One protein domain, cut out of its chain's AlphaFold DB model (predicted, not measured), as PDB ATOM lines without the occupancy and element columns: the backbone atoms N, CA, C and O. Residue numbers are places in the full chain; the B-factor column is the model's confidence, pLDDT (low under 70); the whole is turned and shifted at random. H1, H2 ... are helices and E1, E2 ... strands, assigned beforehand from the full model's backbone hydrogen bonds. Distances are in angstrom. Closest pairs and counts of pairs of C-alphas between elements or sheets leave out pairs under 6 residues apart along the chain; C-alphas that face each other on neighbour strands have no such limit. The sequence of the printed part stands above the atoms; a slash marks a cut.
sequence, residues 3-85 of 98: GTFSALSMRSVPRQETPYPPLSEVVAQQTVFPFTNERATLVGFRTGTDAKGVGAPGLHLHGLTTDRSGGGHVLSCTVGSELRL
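AT A GLANCE: This is residues 3 to 85 of the 98 residues of the protein "Alpha-acetolactate decarboxylase" of Actinomycetales bacterium mxb001 (UniProt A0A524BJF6). Four strands ring a small closed barrel, E1 to E2 to E3 to E4 and back to E1, and the hairpin of E2 and E3 runs on past the short pairing of E3 with E4. The excursion between E1 and E2 holds one short helix, H1, away from the barrel, and its residues 17 to 22 stick out. The printed part has 83 residues, mostly strand, with one named helix and four named strands in the order E1 H1 E2 E3 E4; each neighbour pair is antiparallel. It is only just loose, close to compact, with a radius of gyration of the C-alphas of 14.4 A, and flat, spanning 45 by 32 by 17 A.

HOW THE PARTS SIT: E2, residues 31 to 47, bends by 122 degrees at residue 36 and pairs in a staggered way. Its residues 31 to 40 pair with E1, residues 3 to 12, where N 8 and O 35 are 2.9 A apart, within hydrogen-bond range. Its residues 40 to 47 pair with E3, residues 58 to 65, where N 43 and O 62 are 2.9 A apart. E4, residues 71 to 84, bends by 124 degrees at residue 81; it pairs with E3 through N 63 and O 72, 2.8 A, and with E1 through N 75 and O 9, 2.8 A. E2, E3 and E4 form a meander, each strand the antiparallel neighbour of the one before; E3 and E4 are also a hairpin. H1, residues 23 to 28, is not on the barrel and is apart from E3 and E4; its O i to N i+4 pairs are within hydrogen-bond range.

IN THESE COORDINATES: E1 begins at C-alpha 3 (37.303, 7.911, 6.524) and measures 21.3 A. H1 measures 8.6 A, E2 25.0 A, E3 22.7 A and E4 18.4 A, ending at C-alpha 84 (36.667, 10.549, 1.027).

THE WHOLE: The two C-alphas farthest apart, of Pro 19 and Ser 81, are 46.4 A apart. The printed part has no cut and no long link, and no printed residue is under 70 in pLDDT.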
ATOM      1  N   GLY A   3      38.424   7.482   5.695       97.81
ATOM      2  CA  GLY A   3      37.303   7.911   6.524       97.81
ATOM      3  C   GLY A   3      37.187   7.092   7.799       97.81
ATOM      4  O   GLY A   3      38.077   6.299   8.114       97.81
ATOM      5  N   THR A   4      36.083   7.296   8.509       98.06
ATOM      6  CA  THR A   4      35.725   6.503   9.691       98.06
ATOM      7  C   THR A   4      34.733   5.422   9.286       98.06
ATOM      8  O   THR A   4      33.745   5.704   8.607       98.06
ATOM      9  N   PHE A   5      34.983   4.187   9.707       98.00
ATOM     10  CA  PHE A   5      34.116   3.042   9.457       98.00
ATOM     11  C   PHE A   5      33.455   2.623  10.765       98.00
ATOM     12  O   PHE A   5      34.141   2.274  11.724       98.00
ATOM     13  N   SER A   6      32.123   2.666  10.814       98.06
ATOM     14  CA  SER A   6      31.368   2.261  12.008       98.06
ATOM     15  C   SER A   6      31.532   0.768  12.296       98.06
ATOM     16  O   SER A   6      31.607   0.374  13.456       98.06
ATOM     17  N   ALA A   7      31.686  -0.039  11.244       98.38
ATOM     18  CA  ALA A   7      32.103  -1.432  11.316       98.38
ATOM     19  C   ALA A   7      33.082  -1.736  10.179       98.38
ATOM     20  O   ALA A   7      32.856  -1.339   9.036       98.38
ATOM     21  N   LEU A   8      34.162  -2.450  10.472       98.50
ATOM     22  CA  LEU A   8      35.173  -2.824   9.488       98.50
ATOM     23  C   LEU A   8      35.753  -4.184   9.858       98.50
ATOM     24  O   LEU A   8      36.221  -4.380  10.972       98.50
ATOM     25  N   SER A   9      35.705  -5.132   8.928       98.69
ATOM     26  CA  SER A   9      36.281  -6.462   9.109       98.69
ATOM     27  C   SER A   9      37.368  -6.687   8.072       98.69
ATOM     28  O   SER A   9      37.135  -6.550   6.866       98.69
ATOM     29  N   MET A  10      38.563  -7.027   8.546       98.75
ATOM     30  CA  MET A  10      39.702  -7.370   7.701       98.75
ATOM     31  C   MET A  10      40.231  -8.753   8.061       98.75
ATOM     32  O   MET A  10      40.041  -9.216   9.181       98.75
ATOM     33  N   ARG A  11      40.938  -9.401   7.137       98.50
ATOM     34  CA  ARG A  11      41.667 -10.643   7.403       98.50
ATOM     35  C   ARG A  11      43.143 -10.542   7.059       98.50
ATOM     36  O   ARG A  11      43.516  -9.831   6.122       98.50
ATOM     37  N   SER A  12      43.941 -11.376   7.713       98.25
ATOM     38  CA  SER A  12      45.250 -11.796   7.214       98.25
ATOM     39  C   SER A  12      45.306 -13.314   7.118       98.25
ATOM     40  O   SER A  12      44.750 -14.023   7.955       98.25
ATOM     41  N   VAL A  13      45.990 -13.816   6.093       98.19
ATOM     42  CA  VAL A  13      46.388 -15.224   6.020       98.19
ATOM     43  C   VAL A  13      47.716 -15.418   6.765       98.19
ATOM     44  O   VAL A  13      48.491 -14.458   6.843       98.19
ATOM     45  N   PRO A  14      47.987 -16.605   7.340       97.12
ATOM     46  CA  PRO A  14      49.271 -16.891   7.985       97.12
ATOM     47  C   PRO A  14      50.419 -16.929   6.961       97.12
ATOM     48  O   PRO A  14      50.204 -16.738   5.767       97.12
ATOM     49  N   ARG A  15      51.654 -17.176   7.409       97.19
ATOM     50  CA  ARG A  15      52.776 -17.535   6.521       97.19
ATOM     51  C   ARG A  15      52.612 -18.987   6.051       97.19
ATOM     52  O   ARG A  15      52.151 -19.818   6.825       97.19
ATOM     53  N   GLN A  16      53.009 -19.290   4.813       97.88
ATOM     54  CA  GLN A  16      53.095 -20.664   4.302       97.88
ATOM     55  C   GLN A  16      54.553 -21.095   4.149       97.88
ATOM     56  O   GLN A  16      55.435 -20.272   3.891       97.88
ATOM     57  N   GLU A  17      54.774 -22.402   4.222       96.94
ATOM     58  CA  GLU A  17      56.047 -23.049   3.918       96.94
ATOM     59  C   GLU A  17      55.846 -24.098   2.823       96.94
ATOM     60  O   GLU A  17      54.724 -24.540   2.569       96.94
ATOM     61  N   THR A  18      56.923 -24.456   2.126       95.94
ATOM     62  CA  THR A  18      56.874 -25.487   1.086       95.94
ATOM     63  C   THR A  18      56.752 -26.886   1.702       95.94
ATOM     64  O   THR A  18      57.469 -27.159   2.665       95.94
ATOM     65  N   PRO A  19      55.957 -27.800   1.112       95.81
ATOM     66  CA  PRO A  19      55.141 -27.613  -0.092       95.81
ATOM     67  C   PRO A  19      53.893 -26.757   0.175       95.81
ATOM     68  O   PRO A  19      53.169 -26.987   1.141       95.81
ATOM     69  N   TYR A  20      53.636 -25.770  -0.691       97.69
ATOM     70  CA  TYR A  20      52.548 -24.816  -0.473       97.69
ATOM     71  C   TYR A  20      51.169 -25.480  -0.612       97.69
ATOM     72  O   TYR A  20      50.910 -26.113  -1.641       97.69
ATOM     73  N   PRO A  21      50.263 -25.299   0.367       96.94
ATOM     74  CA  PRO A  21      48.902 -25.802   0.267       96.94
ATOM     75  C   PRO A  21      48.041 -24.927  -0.667       96.94
ATOM     76  O   PRO A  21      48.373 -23.762  -0.922       96.94
ATOM     77  N   PRO A  22      46.895 -25.442  -1.150       97.44
ATOM     78  CA  PRO A  22      45.897 -24.645  -1.854       97.44
ATOM     79  C   PRO A  22      45.462 -23.406  -1.057       97.44
ATOM     80  O   PRO A  22      45.248 -23.464   0.155       97.44
ATOM     81  N   LEU A  23      45.236 -22.280  -1.745       96.12
ATOM     82  CA  LEU A  23      44.831 -21.024  -1.097       96.12
ATOM     83  C   LEU A  23      43.535 -21.166  -0.276       96.12
ATOM     84  O   LEU A  23      43.375 -20.486   0.733       96.12
ATOM     85  N   SER A  24      42.617 -22.047  -0.681       96.69
ATOM     86  CA  SER A  24      41.395 -22.336   0.081       96.69
ATOM     87  C   SER A  24      41.688 -22.870   1.485       96.69
ATOM     88  O   SER A  24      41.011 -22.472   2.431       96.69
ATOM     89  N   GLU A  25      42.709 -23.713   1.636       97.94
ATOM     90  CA  GLU A  25      43.133 -24.254   2.933       97.94
ATOM     91  C   GLU A  25      43.824 -23.179   3.777       97.94
ATOM     92  O   GLU A  25      43.554 -23.047   4.968       97.94
ATOM     93  N   VAL A  26      44.638 -22.330   3.144       98.06
ATOM     94  CA  VAL A  26      45.286 -21.182   3.801       98.06
ATOM     95  C   VAL A  26      44.255 -20.189   4.343       98.06
ATOM     96  O   VAL A  26      44.354 -19.729   5.480       98.06
ATOM     97  N   VAL A  27      43.249 -19.843   3.537       97.44
ATOM     98  CA  VAL A  27      42.189 -18.905   3.931       97.44
ATOM     99  C   VAL A  27      41.317 -19.490   5.044       97.44
ATOM    100  O   VAL A  27      40.820 -18.732   5.873       97.44
ATOM    101  N   ALA A  28      41.162 -20.814   5.133       97.19
ATOM    102  CA  ALA A  28      40.454 -21.440   6.251       97.19
ATOM    103  C   ALA A  28      41.146 -21.200   7.610       97.19
ATOM    104  O   ALA A  28      40.478 -21.204   8.639       97.19
ATOM    105  N   GLN A  29      42.454 -20.921   7.610       97.31
ATOM    106  CA  GLN A  29      43.259 -20.610   8.801       97.31
ATOM    107  C   GLN A  29      43.492 -19.100   9.005       97.31
ATOM    108  O   GLN A  29      44.372 -18.694   9.764       97.31
ATOM    109  N   GLN A  30      42.747 -18.246   8.300       98.31
ATOM    110  CA  GLN A  30      42.888 -16.792   8.400       98.31
ATOM    111  C   GLN A  30      42.620 -16.274   9.823       98.31
ATOM    112  O   GLN A  30      41.776 -16.793  10.551       98.31
ATOM    113  N   THR A  31      43.263 -15.165  10.180       98.38
ATOM    114  CA  THR A  31      42.855 -14.349  11.330       98.38
ATOM    115  C   THR A  31      41.963 -13.218  10.842       98.38
ATOM    116  O   THR A  31      42.327 -12.517   9.895       98.38
ATOM    117  N   VAL A  32      40.802 -13.045  11.477       98.50
ATOM    118  CA  VAL A  32      39.862 -11.952  11.197       98.50
ATOM    119  C   VAL A  32      39.950 -10.911  12.309       98.50
ATOM    120  O   VAL A  32      39.856 -11.243  13.487       98.50
ATOM    121  N   PHE A  33      40.089  -9.649  11.918       97.94
ATOM    122  CA  PHE A  33      40.187  -8.492  12.796       97.94
ATOM    123  C   PHE A  33      38.920  -7.641  12.656       97.94
ATOM    124  O   PHE A  33      38.699  -7.046  11.591       97.94
ATOM    125  N   PRO A  34      38.055  -7.603  13.683       98.38
ATOM    126  CA  PRO A  34      36.951  -6.659  13.740       98.38
ATOM    127  C   PRO A  34      37.430  -5.306  14.283       98.38
ATOM    128  O   PRO A  34      38.134  -5.239  15.286       98.38
ATOM    129  N   PHE A  35      36.987  -4.229  13.646       98.19
ATOM    130  CA  PHE A  35      37.201  -2.853  14.072       98.19
ATOM    131  C   PHE A  35      35.858  -2.121  14.135       98.19
ATOM    132  O   PHE A  35      34.995  -2.303  13.267       98.19
ATOM    133  N   THR A  36      35.699  -1.262  15.139       97.81
ATOM    134  CA  THR A  36      34.468  -0.501  15.395       97.81
ATOM    135  C   THR A  36      34.817   0.973  15.527       97.81
ATOM    136  O   THR A  36      35.688   1.321  16.318       97.81
ATOM    137  N   ASN A  37      34.117   1.835  14.785       97.12
ATOM    138  CA  ASN A  37      34.382   3.280  14.729       97.12
ATOM    139  C   ASN A  37      35.851   3.623  14.413       97.12
ATOM    140  O   ASN A  37      36.418   4.565  14.965       97.12
ATOM    141  N   GLU A  38      36.459   2.863  13.506       97.81
ATOM    142  CA  GLU A  38      37.887   2.937  13.206       97.81
ATOM    143  C   GLU A  38      38.165   3.863  12.022       97.81
ATOM    144  O   GLU A  38      37.489   3.797  10.986       97.81
ATOM    145  N   ARG A  39      39.187   4.716  12.145       98.06
ATOM    146  CA  ARG A  39      39.618   5.581  11.046       98.06
ATOM    147  C   ARG A  39      40.678   4.858  10.232       98.06
ATOM    148  O   ARG A  39      41.794   4.641  10.696       98.06
ATOM    149  N   ALA A  40      40.369   4.562   8.977       98.31
ATOM    150  CA  ALA A  40      41.246   3.778   8.117       98.31
ATOM    151  C   ALA A  40      41.335   4.345   6.699       98.31
ATOM    152  O   ALA A  40      40.489   5.119   6.236       98.31
ATOM    153  N   THR A  41      42.371   3.915   5.983       98.62
ATOM    154  CA  THR A  41      42.455   4.064   4.532       98.62
ATOM    155  C   THR A  41      42.299   2.698   3.881       98.62
ATOM    156  O   THR A  41      43.073   1.787   4.156       98.62
ATOM    157  N   LEU A  42      41.300   2.566   3.005       98.50
ATOM    158  CA  LEU A  42      41.092   1.397   2.157       98.50
ATOM    159  C   LEU A  42      41.538   1.698   0.722       98.50
ATOM    160  O   LEU A  42      41.152   2.722   0.144       98.50
ATOM    161  N   VAL A  43      42.315   0.798   0.129       98.31
ATOM    162  CA  VAL A  43      42.863   0.915  -1.230       98.31
ATOM    163  C   VAL A  43      42.640  -0.393  -1.974       98.31
ATOM    164  O   VAL A  43      42.705  -1.470  -1.387       98.31
ATOM    165  N   GLY A  44      42.375  -0.311  -3.273       95.88
ATOM    166  CA  GLY A  44      42.278  -1.495  -4.106       95.88
ATOM    167  C   GLY A  44      41.649  -1.210  -5.455       95.88
ATOM    168  O   GLY A  44      41.626  -0.065  -5.914       95.88
ATOM    169  N   PHE A  45      41.135  -2.262  -6.081       94.44
ATOM    170  CA  PHE A  45      40.666  -2.226  -7.460       94.44
ATOM    171  C   PHE A  45      39.236  -2.736  -7.571       94.44
ATOM    172  O   PHE A  45      38.786  -3.566  -6.781       94.44
ATOM    173  N   ARG A  46      38.534  -2.243  -8.594       93.88
ATOM    174  CA  ARG A  46      37.299  -2.853  -9.077       93.88
ATOM    175  C   ARG A  46      37.590  -3.562 -10.393       93.88
ATOM    176  O   ARG A  46      37.951  -2.901 -11.363       93.88
ATOM    177  N   THR A  47      37.379  -4.870 -10.429       92.50
ATOM    178  CA  THR A  47      37.654  -5.711 -11.601       92.50
ATOM    179  C   THR A  47      36.345  -6.158 -12.250       92.50
ATOM    180  O   THR A  47      35.384  -6.498 -11.550       92.50
ATOM    181  N   GLY A  48      36.285  -6.133 -13.583       91.31
ATOM    182  CA  GLY A  48      35.155  -6.666 -14.346       91.31
ATOM    183  C   GLY A  48      35.083  -8.196 -14.296       91.31
ATOM    184  O   GLY A  48      36.024  -8.872 -13.880       91.31
ATOM    185  N   THR A  49      33.942  -8.762 -14.689       93.12
ATOM    186  CA  THR A  49      33.749 -10.222 -14.740       93.12
ATOM    187  C   THR A  49      34.525 -10.888 -15.877       93.12
ATOM    188  O   THR A  49      34.824 -12.074 -15.795       93.12
ATOM    189  N   ASP A  50      34.867 -10.122 -16.909       89.44
ATOM    190  CA  ASP A  50      35.705 -10.492 -18.053       89.44
ATOM    191  C   ASP A  50      37.145 -10.865 -17.664       89.44
ATOM    192  O   ASP A  50      37.784 -11.641 -18.365       89.44
ATOM    193  N   ALA A  51      37.639 -10.383 -16.520       86.56
ATOM    194  CA  ALA A  51      38.971 -10.702 -16.000       86.56
ATOM    195  C   ALA A  51      38.969 -11.772 -14.886       86.56
ATOM    196  O   ALA A  51      39.928 -11.881 -14.115       86.56
ATOM    197  N   LYS A  52      37.899 -12.574 -14.766       87.44
ATOM    198  CA  LYS A  52      37.830 -13.674 -13.790       87.44
ATOM    199  C   LYS A  52      38.967 -14.679 -14.021       87.44
ATOM    200  O   LYS A  52      39.172 -15.143 -15.136       87.44
ATOM    201  N   GLY A  53      39.676 -15.039 -12.951       85.69
ATOM    202  CA  GLY A  53      40.805 -15.982 -12.986       85.69
ATOM    203  C   GLY A  53      42.165 -15.298 -13.127       85.69
ATOM    204  O   GLY A  53      43.141 -15.781 -12.567       85.69
ATOM    205  N   VAL A  54      42.210 -14.130 -13.775       86.88
ATOM    206  CA  VAL A  54      43.362 -13.214 -13.740       86.88
ATOM    207  C   VAL A  54      43.296 -12.305 -12.509       86.88
ATOM    208  O   VAL A  54      44.304 -12.039 -11.864       86.88
ATOM    209  N   GLY A  55      42.094 -11.844 -12.163       85.25
ATOM    210  CA  GLY A  55      41.814 -11.092 -10.945       85.25
ATOM    211  C   GLY A  55      40.554 -11.587 -10.237       85.25
ATOM    212  O   GLY A  55      39.896 -12.538 -10.670       85.25
ATOM    213  N   ALA A  56      40.209 -10.908  -9.143       89.94
ATOM    214  CA  ALA A  56      38.964 -11.111  -8.410       89.94
ATOM    215  C   ALA A  56      37.900 -10.112  -8.907       89.94
ATOM    216  O   ALA A  56      38.084  -8.908  -8.704       89.94
ATOM    217  N   PRO A  57      36.811 -10.567  -9.563       93.56
ATOM    218  CA  PRO A  57      35.720  -9.688  -9.977       93.56
ATOM    219  C   PRO A  57      35.090  -8.945  -8.795       93.56
ATOM    220  O   PRO A  57      34.983  -9.484  -7.695       93.56
ATOM    221  N   GLY A  58      34.615  -7.724  -9.037       94.50
ATOM    222  CA  GLY A  58      34.078  -6.858  -7.988       94.50
ATOM    223  C   GLY A  58      35.166  -6.031  -7.305       94.50
ATOM    224  O   GLY A  58      36.181  -5.709  -7.919       94.50
ATOM    225  N   LEU A  59      34.915  -5.612  -6.063       95.25
ATOM    226  CA  LEU A  59      35.863  -4.828  -5.271       95.25
ATOM    227  C   LEU A  59      36.834  -5.752  -4.536       95.25
ATOM    228  O   LEU A  59      36.419  -6.572  -3.722       95.25
ATOM    229  N   HIS A  60      38.129  -5.554  -4.764       96.94
ATOM    230  CA  HIS A  60      39.196  -6.154  -3.970       96.94
ATOM    231  C   HIS A  60      39.927  -5.038  -3.242       96.94
ATOM    232  O   HIS A  60      40.662  -4.271  -3.858       96.94
ATOM    233  N   LEU A  61      39.703  -4.942  -1.933       98.06
ATOM    234  CA  LEU A  61      40.236  -3.877  -1.091       98.06
ATOM    235  C   LEU A  61      41.150  -4.439  -0.001       98.06
ATOM    236  O   LEU A  61      40.929  -5.529   0.528       98.06
ATOM    237  N   HIS A  62      42.162  -3.659   0.346       98.62
ATOM    238  CA  HIS A  62      42.950  -3.798   1.564       98.62
ATOM    239  C   HIS A  62      42.786  -2.535   2.403       98.62
ATOM    240  O   HIS A  62      42.524  -1.462   1.857       98.62
ATOM    241  N   GLY A  63      42.906  -2.669   3.718       98.56
ATOM    242  CA  GLY A  63      42.770  -1.584   4.678       98.56
ATOM    243  C   GLY A  63      43.975  -1.472   5.601       98.56
ATOM    244  O   GLY A  63      44.643  -2.466   5.882       98.56
ATOM    245  N   LEU A  64      44.225  -0.254   6.075       98.69
ATOM    246  CA  LEU A  64      45.198   0.055   7.120       98.69
ATOM    247  C   LEU A  64      44.605   1.129   8.042       98.69
ATOM    248  O   LEU A  64      44.085   2.140   7.552       98.69
ATOM    249  N   THR A  65      44.658   0.902   9.354       98.56
ATOM    250  CA  THR A  65      44.242   1.874  10.376       98.56
ATOM    251  C   THR A  65      45.145   3.107  10.351       98.56
ATOM    252  O   THR A  65      46.271   3.076   9.845       98.56
ATOM    253  N   THR A  66      44.654   4.235  10.865       98.19
ATOM    254  CA  THR A  66      45.395   5.511  10.820       98.19
ATOM    255  C   THR A  66      46.694   5.453  11.626       98.19
ATOM    256  O   THR A  66      47.709   5.996  11.190       98.19
ATOM    257  N   ASP A  67      46.673   4.765  12.767       98.00
ATOM    258  CA  ASP A  67      47.838   4.522  13.628       98.00
ATOM    259  C   ASP A  67      48.783   3.432  13.085       98.00
ATOM    260  O   ASP A  67      49.874   3.236  13.617       98.00
ATOM    261  N   ARG A  68      48.382   2.754  11.999       98.00
ATOM    262  CA  ARG A  68      49.093   1.647  11.346       98.00
ATOM    263  C   ARG A  68      49.290   0.410  12.227       98.00
ATOM    264  O   ARG A  68      50.150  -0.411  11.914       98.00
ATOM    265  N   SER A  69      48.510   0.256  13.294       97.19
ATOM    266  CA  SER A  69      48.576  -0.915  14.176       97.19
ATOM    267  C   SER A  69      47.761  -2.108  13.658       97.19
ATOM    268  O   SER A  69      48.029  -3.245  14.045       97.19
ATOM    269  N   GLY A  70      46.802  -1.874  12.754       97.56
ATOM    270  CA  GLY A  70      45.924  -2.899  12.196       97.56
ATOM    271  C   GLY A  70      45.708  -2.746  10.693       97.56
ATOM    272  O   GLY A  70      45.722  -1.649  10.137       97.56
ATOM    273  N   GLY A  71      45.489  -3.865  10.008       98.12
ATOM    274  CA  GLY A  71      45.245  -3.869   8.572       98.12
ATOM    275  C   GLY A  71      44.935  -5.256   8.025       98.12
ATOM    276  O   GLY A  71      44.912  -6.244   8.758       98.12
ATOM    277  N   GLY A  72      44.703  -5.325   6.719       98.56
ATOM    278  CA  GLY A  72      44.519  -6.590   6.014       98.56
ATOM    279  C   GLY A  72      43.605  -6.490   4.802       98.56
ATOM    280  O   GLY A  72      43.236  -5.410   4.343       98.56
ATOM    281  N   HIS A  73      43.215  -7.650   4.286       98.62
ATOM    282  CA  HIS A  73      42.241  -7.767   3.208       98.62
ATOM    283  C   HIS A  73      40.829  -7.505   3.740       98.62
ATOM    284  O   HIS A  73      40.397  -8.175   4.676       98.62
ATOM    285  N   VAL A  74      40.101  -6.557   3.151       98.62
ATOM    286  CA  VAL A  74      38.770  -6.150   3.627       98.62
ATOM    287  C   VAL A  74      37.733  -7.210   3.264       98.62
ATOM    288  O   VAL A  74      37.564  -7.537   2.092       98.62
ATOM    289  N   LEU A  75      37.013  -7.705   4.269       98.38
ATOM    290  CA  LEU A  75      35.870  -8.607   4.109       98.38
ATOM    291  C   LEU A  75      34.552  -7.834   4.037       98.38
ATOM    292  O   LEU A  75      33.686  -8.146   3.224       98.38
ATOM    293  N   SER A  76      34.406  -6.817   4.885       98.25
ATOM    294  CA  SER A  76      33.230  -5.952   4.922       98.25
ATOM    295  C   SER A  76      33.562  -4.605   5.557       98.25
ATOM    296  O   SER A  76      34.500  -4.482   6.349       98.25
ATOM    297  N   CYS A  77      32.786  -3.581   5.211       97.69
ATOM    298  CA  CYS A  77      32.853  -2.284   5.867       97.69
ATOM    299  C   CYS A  77      31.498  -1.569   5.819       97.69
ATOM    300  O   CYS A  77      30.808  -1.607   4.801       97.69
ATOM    301  N   THR A  78      31.178  -0.851   6.889       97.94
ATOM    302  CA  THR A  78      30.090   0.122   6.966       97.94
ATOM    303  C   THR A  78      30.709   1.492   7.173       97.94
ATOM    304  O   THR A  78      31.496   1.710   8.095       97.94
ATOM    305  N   VAL A  79      30.385   2.417   6.278       95.75
ATOM    306  CA  VAL A  79      30.911   3.781   6.306       95.75
ATOM    307  C   VAL A  79      30.205   4.574   7.410       95.75
ATOM    308  O   VAL A  79      28.994   4.455   7.578       95.75
ATOM    309  N   GLY A  80      30.970   5.354   8.176       92.50
ATOM    310  CA  GLY A  80      30.453   6.304   9.159       92.50
ATOM    311  C   GLY A  80      30.026   7.636   8.530       92.50
ATOM    312  O   GLY A  80      29.640   7.701   7.366       92.50
ATOM    313  N   SER A  81      30.103   8.720   9.301       88.69
ATOM    314  CA  SER A  81      29.644  10.050   8.875       88.69
ATOM    315  C   SER A  81      30.527  10.725   7.820       88.69
ATOM    316  O   SER A  81      30.049  11.600   7.104       88.69
ATOM    317  N   GLU A  82      31.798  10.333   7.697       89.75
ATOM    318  CA  GLU A  82      32.748  10.951   6.769       89.75
ATOM    319  C   GLU A  82      33.515   9.911   5.950       89.75
ATOM    320  O   GLU A  82      34.177   9.019   6.493       89.75
ATOM    321  N   LEU A  83      33.488  10.081   4.625       95.69
ATOM    322  CA  LEU A  83      34.263   9.291   3.677       95.69
ATOM    323  C   LEU A  83      34.760  10.155   2.524       95.69
ATOM    324  O   LEU A  83      33.982  10.757   1.788       95.69
ATOM    325  N   ARG A  84      36.067  10.102   2.280       97.44
ATOM    326  CA  ARG A  84      36.667  10.549   1.027       97.44
ATOM    327  C   ARG A  84      36.900   9.351   0.111       97.44
ATOM    328  O   ARG A  84      37.770   8.511   0.366       97.44
ATOM    329  N   LEU A  85      36.162   9.294  -0.993       96.44
ATOM    330  CA  LEU A  85      36.389   8.351  -2.087       96.44
ATOM    331  C   LEU A  85      37.155   9.045  -3.217       96.44
ATOM    332  O   LEU A  85      36.854  10.169  -3.598       96.44
TER     333      LEU A  85